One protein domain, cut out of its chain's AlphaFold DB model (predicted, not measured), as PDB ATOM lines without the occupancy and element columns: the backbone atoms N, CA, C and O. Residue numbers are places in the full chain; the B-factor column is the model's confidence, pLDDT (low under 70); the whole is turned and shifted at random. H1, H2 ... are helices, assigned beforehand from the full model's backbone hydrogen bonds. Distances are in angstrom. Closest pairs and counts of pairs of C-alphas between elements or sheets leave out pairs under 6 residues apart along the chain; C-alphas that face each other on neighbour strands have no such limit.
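This is residues 4 to 62 of the 186 residues of an uncharacterized protein of Thermoleophilia bacterium (UniProt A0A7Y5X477). One long helix, H4, makes the length of this model: beside its first part three short helices, H1, H2 and H3, gather into a small compact head, and its later part, residues 44 to 55, sticks out from that head with the tail of residues 56 to 62 beyond it. The printed part has 59 residues with four named helices, in the order H1, H2, H3, H4, and no named strand; the class is all helix. The whole is extended, with a radius of gyration of the C-alphas of 16.4 A, and spans 52 by 19 by 16 A.

The longest helix, H4, holds residues 30 to 55 and measures 37.7 A from its first to its last C-alpha, from C-alpha 30 at (8.370, -10.356, 34.327) to C-alpha 55 at (28.145, -26.686, 61.892). Before it comes H3, residues 20 to 28, with 12.5 A from first to last C-alpha. H2 is residues 12 to 15 and measures 5.5 A. H1 is residues 4 to 9, 8.8 A long, and begins at C-alpha 4 at (9.998, 2.113, 39.837).

H3 and H4 only just touch, with 3 pairs of C-alphas within 8 A, and only at the corner by their link; H4 does so with residues 32 to 33 alone. Their closest C-alphas, those of Val 26 and Cys 32, are 5.3 A apart, and the two helices stand at a steep tilt of 66 degrees, opposite ways. H1 is close to H4 but not clearly touching, the C-alphas of Trp 7 and Cys 32 being the closest at 6.6 A, with a shallow tilt of 17 degrees, the same way. H2 is also close to H4 but not clearly touching; its closest pair is the C-alphas of Leu 14 and Gly 40, 6.9 A apart. H1 and H3 touch, with the C-alphas of Ala 6 and Leu 22 closest at 6.1 A, at a steep tilt of 59 degrees, opposite ways. H1 and H2 meet only through their link. H2 and H3 are only just apart, with a closest distance between C-alphas of 8.2 A. In H1 and H3 every O i to N i+4 pair is within hydrogen-bond range, in H4 21 of 22 are, and H2 is too short for such a pair.

The two C-alphas farthest apart are those of Asp 4 and Val 62, at 54.0 A. Residues 44 to 62, of which 44 to 55 belong to H4, stand free; without them the body of 40 residues spans 24 by 20 by 15 A. The printed part has no cut, and the links H1 to H2, H2 to H3 and H3 to H4 are tight. The mean pLDDT of the printed part is 87.3, and residues 53 to 62 are under 70.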
ATOM      1  N   ASP A   4       8.850   1.589  39.081       97.38
ATOM      2  CA  ASP A   4       9.998   2.113  39.837       97.38
ATOM      3  C   ASP A   4       9.811   2.000  41.355       97.38
ATOM      4  O   ASP A   4      10.754   1.708  42.092       97.38
ATOM      5  N   GLU A   5       8.585   2.223  41.831       97.00
ATOM      6  CA  GLU A   5       8.222   2.053  43.236       97.00
ATOM      7  C   GLU A   5       8.313   0.579  43.645       97.00
ATOM      8  O   GLU A   5       8.950   0.258  44.650       97.00
ATOM      9  N   ALA A   6       7.760  -0.323  42.827       95.62
ATOM     10  CA  ALA A   6       7.871  -1.762  43.034       95.62
ATOM     11  C   ALA A   6       9.334  -2.216  43.065       95.62
ATOM     12  O   ALA A   6       9.732  -2.998  43.924       95.62
ATOM     13  N   TRP A   7      10.149  -1.686  42.150       94.62
ATOM     14  CA  TRP A   7      11.546  -2.059  42.001       94.62
ATOM     15  C   TRP A   7      12.381  -1.706  43.232       94.62
ATOM     16  O   TRP A   7      13.205  -2.504  43.676       94.62
ATOM     17  N   ARG A   8      12.149  -0.527  43.821       96.06
ATOM     18  CA  ARG A   8      12.841  -0.100  45.048       96.06
ATOM     19  C   ARG A   8      12.471  -0.949  46.259       96.06
ATOM     20  O   ARG A   8      13.318  -1.135  47.124       96.06
ATOM     21  N   ARG A   9      11.239  -1.461  46.297       96.81
ATOM     22  CA  ARG A   9      10.697  -2.252  47.413       96.81
ATOM     23  C   ARG A   9      10.881  -3.764  47.250       96.81
ATOM     24  O   ARG A   9      10.571  -4.522  48.157       96.81
ATOM     25  N   LEU A  10      11.416  -4.231  46.118       95.38
ATOM     26  CA  LEU A  10      11.713  -5.652  45.876       95.38
ATOM     27  C   LEU A  10      12.550  -6.328  46.983       95.38
ATOM     28  O   LEU A  10      12.241  -7.477  47.298       95.38
ATOM     29  N   PRO A  11      13.595  -5.693  47.562       95.56
ATOM     30  CA  PRO A  11      14.366  -6.299  48.647       95.56
ATOM     31  C   PRO A  11      13.541  -6.551  49.910       95.56
ATOM     32  O   PRO A  11      13.768  -7.562  50.569       95.56
ATOM     33  N   ASP A  12      12.555  -5.697  50.198       95.81
ATOM     34  CA  ASP A  12      11.697  -5.811  51.383       95.81
ATOM     35  C   ASP A  12      10.942  -7.153  51.380       95.81
ATOM     36  O   ASP A  12      10.794  -7.775  52.426       95.81
ATOM     37  N   LEU A  13      10.577  -7.678  50.198       94.31
ATOM     38  CA  LEU A  13       9.928  -8.992  50.051       94.31
ATOM     39  C   LEU A  13      10.792 -10.192  50.473       94.31
ATOM     40  O   LEU A  13      10.282 -11.315  50.582       94.31
ATOM     41  N   LEU A  14      12.103 -10.009  50.641       93.50
ATOM     42  CA  LEU A  14      12.971 -11.061  51.175       93.50
ATOM     43  C   LEU A  14      12.798 -11.208  52.689       93.50
ATOM     44  O   LEU A  14      12.926 -12.324  53.195       93.50
ATOM     45  N   GLU A  15      12.492 -10.110  53.379       91.75
ATOM     46  CA  GLU A  15      12.338 -10.048  54.833       91.75
ATOM     47  C   GLU A  15      10.863 -10.151  55.249       91.75
ATOM     48  O   GLU A  15      10.543 -10.883  56.186       91.75
ATOM     49  N   ASP A  16       9.966  -9.491  54.511       90.81
ATOM     50  CA  ASP A  16       8.533  -9.398  54.789       90.81
ATOM     51  C   ASP A  16       7.700  -9.692  53.529       90.81
ATOM     52  O   ASP A  16       7.692  -8.939  52.553       90.81
ATOM     53  N   ARG A  17       6.973 -10.815  53.541       89.88
ATOM     54  CA  ARG A  17       6.170 -11.287  52.401       89.88
ATOM     55  C   ARG A  17       4.709 -10.844  52.446       89.88
ATOM     56  O   ARG A  17       3.929 -11.332  51.627       89.88
ATOM     57  N   ASP A  18       4.338  -9.930  53.336       93.69
ATOM     58  CA  ASP A  18       2.929  -9.607  53.571       93.69
ATOM     59  C   ASP A  18       2.414  -8.405  52.749       93.69
ATOM     60  O   ASP A  18       1.222  -8.087  52.783       93.69
ATOM     61  N   ASP A  19       3.251  -7.774  51.912       95.00
ATOM     62  CA  ASP A  19       2.802  -6.708  51.003       95.00
ATOM     63  C   ASP A  19       2.065  -7.271  49.769       95.00
ATOM     64  O   ASP A  19       2.638  -7.546  48.705       95.00
ATOM     65  N   ALA A  20       0.745  -7.421  49.907       95.88
ATOM     66  CA  ALA A  20      -0.138  -7.921  48.856       95.88
ATOM     67  C   ALA A  20      -0.112  -7.073  47.569       95.88
ATOM     68  O   ALA A  20      -0.243  -7.622  46.470       95.88
ATOM     69  N   GLY A  21       0.070  -5.752  47.679       95.75
ATOM     70  CA  GLY A  21       0.115  -4.845  46.530       95.75
ATOM     71  C   GLY A  21       1.394  -5.023  45.714       95.75
ATOM     72  O   GLY A  21       1.355  -5.104  44.482       95.75
ATOM     73  N   LEU A  22       2.524  -5.160  46.407       96.69
ATOM     74  CA  LEU A  22       3.820  -5.437  45.804       96.69
ATOM     75  C   LEU A  22       3.852  -6.822  45.150       96.69
ATOM     76  O   LEU A  22       4.253  -6.950  43.990       96.69
ATOM     77  N   LEU A  23       3.332  -7.845  45.831       97.38
ATOM     78  CA  LEU A  23       3.219  -9.195  45.275       97.38
ATOM     79  C   LEU A  23       2.322  -9.253  44.034       97.38
ATOM     80  O   LEU A  23       2.657  -9.954  43.076       97.38
ATOM     81  N   ALA A  24       1.204  -8.520  44.018       97.50
ATOM     82  CA  ALA A  24       0.328  -8.451  42.850       97.50
ATOM     83  C   ALA A  24       1.058  -7.876  41.624       97.50
ATOM     84  O   ALA A  24       0.964  -8.440  40.534       97.50
ATOM     85  N   HIS A  25       1.851  -6.814  41.803       97.62
ATOM     86  CA  HIS A  25       2.664  -6.253  40.721       97.62
ATOM     87  C   HIS A  25       3.772  -7.206  40.267       97.62
ATOM     88  O   HIS A  25       3.947  -7.403  39.067       97.62
ATOM     89  N   VAL A  26       4.505  -7.829  41.199       97.56
ATOM     90  CA  VAL A  26       5.550  -8.806  40.854       97.56
ATOM     91  C   VAL A  26       4.948  -9.949  40.035       97.56
ATOM     92  O   VAL A  26       5.514 -10.335  39.022       97.56
ATOM     93  N   ARG A  27       3.756 -10.452  40.372       97.44
ATOM     94  CA  ARG A  27       3.073 -11.483  39.565       97.44
ATOM     95  C   ARG A  27       2.740 -11.029  38.138       97.44
ATOM     96  O   ARG A  27       2.712 -11.867  37.245       97.44
ATOM     97  N   ALA A  28       2.522  -9.735  37.922       97.62
ATOM     98  CA  ALA A  28       2.192  -9.172  36.613       97.62
ATOM     99  C   ALA A  28       3.415  -8.685  35.806       97.62
ATOM    100  O   ALA A  28       3.295  -8.468  34.604       97.62
ATOM    101  N   CYS A  29       4.586  -8.509  36.430       98.12
ATOM    102  CA  CYS A  29       5.771  -7.919  35.800       98.12
ATOM    103  C   CYS A  29       6.951  -8.904  35.745       98.12
ATOM    104  O   CYS A  29       7.570  -9.205  36.767       98.12
ATOM    105  N   ALA A  30       7.308  -9.365  34.541       97.56
ATOM    106  CA  ALA A  30       8.370 -10.356  34.327       97.56
ATOM    107  C   ALA A  30       9.758  -9.894  34.816       97.56
ATOM    108  O   ALA A  30      10.515 -10.692  35.374       97.56
ATOM    109  N   ASP A  31      10.085  -8.607  34.671       97.06
ATOM    110  CA  ASP A  31      11.373  -8.064  35.116       97.06
ATOM    111  C   ASP A  31      11.501  -8.086  36.642       97.06
ATOM    112  O   ASP A  31      12.514  -8.540  37.181       97.06
ATOM    113  N   CYS A  32      10.436  -7.695  37.350       97.06
ATOM    114  CA  CYS A  32      10.377  -7.773  38.807       97.06
ATOM    115  C   CYS A  32      10.470  -9.228  39.303       97.06
ATOM    116  O   CYS A  32      11.152  -9.489  40.295       97.06
ATOM    117  N   GLN A  33       9.862 -10.195  38.601       97.31
ATOM    118  CA  GLN A  33      10.001 -11.626  38.931       97.31
ATOM    119  C   GLN A  33      11.442 -12.103  38.789       97.31
ATOM    120  O   GLN A  33      11.977 -12.758  39.688       97.31
ATOM    121  N   ARG A  34      12.080 -11.765  37.663       97.25
ATOM    122  CA  ARG A  34      13.469 -12.134  37.392       97.25
ATOM    123  C   ARG A  34      14.400 -11.556  38.453       97.25
ATOM    124  O   ARG A  34      15.271 -12.268  38.953       97.25
ATOM    125  N   GLN A  35      14.201 -10.294  38.818       96.62
ATOM    126  CA  GLN A  35      15.020  -9.630  39.821       96.62
ATOM    127  C   GLN A  35      14.823 -10.231  41.217       96.62
ATOM    128  O   GLN A  35      15.812 -10.543  41.882       96.62
ATOM    129  N   LEU A  36      13.577 -10.478  41.635       96.00
ATOM    130  CA  LEU A  36      13.287 -11.127  42.917       96.00
ATOM    131  C   LEU A  36      13.925 -12.522  43.002       96.00
ATOM    132  O   LEU A  36      14.495 -12.891  44.028       96.00
ATOM    133  N   PHE A  37      13.892 -13.285  41.904       96.00
ATOM    134  CA  PHE A  37      14.544 -14.591  41.826       96.00
ATOM    135  C   PHE A  37      16.067 -14.500  42.010       96.00
ATOM    136  O   PHE A  37      16.651 -15.293  42.756       96.00
ATOM    137  N   LEU A  38      16.720 -13.538  41.349       95.69
ATOM    138  CA  LEU A  38      18.162 -13.315  41.480       95.69
ATOM    139  C   LEU A  38      18.539 -12.927  42.913       95.69
ATOM    140  O   LEU A  38      19.477 -13.498  43.471       95.69
ATOM    141  N   LEU A  39      17.775 -12.021  43.525       94.94
ATOM    142  CA  LEU A  39      17.963 -11.614  44.915       94.94
ATOM    143  C   LEU A  39      17.807 -12.800  45.881       94.94
ATOM    144  O   LEU A  39      18.707 -13.065  46.677       94.94
ATOM    145  N   GLY A  40      16.744 -13.598  45.737       94.56
ATOM    146  CA  GLY A  40      16.529 -14.795  46.558       94.56
ATOM    147  C   GLY A  40      17.586 -15.891  46.356       94.56
ATOM    148  O   GLY A  40      17.820 -16.722  47.237       94.56
ATOM    149  N   ARG A  41      18.266 -15.929  45.203       95.44
ATOM    150  CA  ARG A  41      19.424 -16.813  44.997       95.44
ATOM    151  C   ARG A  41      20.642 -16.337  45.786       95.44
ATOM    152  O   ARG A  41      21.296 -17.165  46.419       95.44
ATOM    153  N   VAL A  42      20.945 -15.041  45.744       94.81
ATOM    154  CA  VAL A  42      22.070 -14.459  46.495       94.81
ATOM    155  C   VAL A  42      21.853 -14.630  47.996       94.81
ATOM    156  O   VAL A  42      22.763 -15.090  48.684       94.81
ATOM    157  N   ASP A  43      20.644 -14.350  48.483       94.38
ATOM    158  CA  ASP A  43      20.302 -14.491  49.897       94.38
ATOM    159  C   ASP A  43      20.522 -15.926  50.418       94.38
ATOM    160  O   ASP A  43      21.214 -16.133  51.419       94.38
ATOM    161  N   ARG A  44      20.060 -16.944  49.676       93.56
ATOM    162  CA  ARG A  44      20.318 -18.356  50.018       93.56
ATOM    163  C   ARG A  44      21.805 -18.690  50.074       93.56
ATOM    164  O   ARG A  44      22.238 -19.342  51.018       93.56
ATOM    165  N   MET A  45      22.605 -18.212  49.118       91.69
ATOM    166  CA  MET A  45      24.055 -18.449  49.129       91.69
ATOM    167  C   MET A  45      24.744 -17.819  50.349       91.69
ATOM    168  O   MET A  45      25.704 -18.384  50.880       91.69
ATOM    169  N   LEU A  46      24.277 -16.653  50.800       91.06
ATOM    170  CA  LEU A  46      24.786 -16.008  52.012       91.06
ATOM    171  C   LEU A  46      24.399 -16.807  53.267       91.06
ATOM    172  O   LEU A  46      25.262 -17.082  54.107       91.06
ATOM    173  N   HIS A  47      23.149 -17.264  53.354       90.38
ATOM    174  CA  HIS A  47      22.652 -18.094  54.455       90.38
ATOM    175  C   HIS A  47      23.319 -19.480  54.526       90.38
ATOM    176  O   HIS A  47      23.666 -19.958  55.612       90.38
ATOM    177  N   GLU A  48      23.568 -20.127  53.388       89.94
ATOM    178  CA  GLU A  48      24.291 -21.404  53.312       89.94
ATOM    179  C   GLU A  48      25.730 -21.267  53.817       89.94
ATOM    180  O   GLU A  48      26.196 -22.085  54.609       89.94
ATOM    181  N   ARG A  49      26.431 -20.186  53.451       84.69
ATOM    182  CA  ARG A  49      27.781 -19.914  53.972       84.69
ATOM    183  C   ARG A  49      27.774 -19.651  55.476       84.69
ATOM    184  O   ARG A  49      28.642 -20.156  56.192       84.69
ATOM    185  N   ALA A  50      26.790 -18.898  55.968       82.38
ATOM    186  CA  ALA A  50      26.650 -18.618  57.395       82.38
ATOM    187  C   ALA A  50      26.341 -19.886  58.214       82.38
ATOM    188  O   ALA A  50      26.865 -20.054  59.318       82.38
ATOM    189  N   SER A  51      25.523 -20.798  57.678       81.62
ATOM    190  CA  SER A  51      25.174 -22.061  58.340       81.62
ATOM    191  C   SER A  51      26.298 -23.104  58.265       81.62
ATOM    192  O   SER A  51      26.601 -23.740  59.281       81.62
ATOM    193  N   ALA A  52      27.004 -23.209  57.134       75.25
ATOM    194  CA  ALA A  52      28.180 -24.071  56.980       75.25
ATOM    195  C   ALA A  52      29.319 -23.695  57.950       75.25
ATOM    196  O   ALA A  52      29.986 -24.572  58.496       75.25
ATOM    197  N   GLY A  53      29.498 -22.403  58.246       62.50
ATOM    198  CA  GLY A  53      30.470 -21.940  59.243       62.50
ATOM    199  C   GLY A  53      30.105 -22.269  60.700       62.50
ATOM    200  O   GLY A  53      30.985 -22.294  61.560       62.50
ATOM    201  N   ARG A  54      28.825 -22.531  61.009       60.78
ATOM    202  CA  ARG A  54      28.372 -22.857  62.377       60.78
ATOM    203  C   ARG A  54      28.395 -24.357  62.679       60.78
ATOM    204  O   ARG A  54      28.584 -24.724  63.840       60.78
ATOM    205  N   SER A  55      28.226 -25.228  61.679       54.12
ATOM    206  CA  SER A  55      28.145 -26.686  61.892       54.12
ATOM    207  C   SER A  55      29.494 -27.339  62.233       54.12
ATOM    208  O   SER A  55      29.523 -28.362  62.918       54.12
ATOM    209  N   THR A  56      30.616 -26.715  61.869       53.91
ATOM    210  CA  THR A  56      31.970 -27.182  62.218       53.91
ATOM    211  C   THR A  56      32.354 -26.910  63.674       53.91
ATOM    212  O   THR A  56      33.256 -27.559  64.196       53.91
ATOM    213  N   ARG A  57      31.655 -26.005  64.375       52.56
ATOM    214  CA  ARG A  57      32.026 -25.581  65.739       52.56
ATOM    215  C   ARG A  57      31.338 -26.348  66.874       52.56
ATOM    216  O   ARG A  57      31.744 -26.191  68.018       52.56
ATOM    217  N   LYS A  58      30.304 -27.159  66.600       49.03
ATOM    218  CA  LYS A  58      29.455 -27.779  67.647       49.03
ATOM    219  C   LYS A  58      29.525 -29.309  67.773       49.03
ATOM    220  O   LYS A  58      28.838 -29.862  68.625       49.03
ATOM    221  N   ARG A  59      30.361 -30.013  66.999       51.47
ATOM    222  CA  ARG A  59      30.480 -31.490  67.074       51.47
ATOM    223  C   ARG A  59      31.685 -32.028  67.866       51.47
ATOM    224  O   ARG A  59      31.930 -33.227  67.804       51.47
ATOM    225  N   SER A  60      32.402 -31.208  68.646       49.62
ATOM    226  CA  SER A  60      33.611 -31.656  69.374       49.62
ATOM    227  C   SER A  60      33.509 -31.694  70.909       49.62
ATOM    228  O   SER A  60      34.542 -31.622  71.567       49.62
ATOM    229  N   LEU A  61      32.314 -31.796  71.509       54.78
ATOM    230  CA  LEU A  61      32.195 -31.791  72.982       54.78
ATOM    231  C   LEU A  61      31.412 -32.950  73.628       54.78
ATOM    232  O   LEU A  61      31.272 -32.946  74.841       54.78
ATOM    233  N   VAL A  62      30.948 -33.972  72.889       52.19
ATOM    234  CA  VAL A  62      30.122 -35.061  73.489       52.19
ATOM    235  C   VAL A  62      30.668 -36.484  73.260       52.19
ATOM    236  O   VAL A  62      29.961 -37.462  73.451       52.19
TER     237      VAL A  62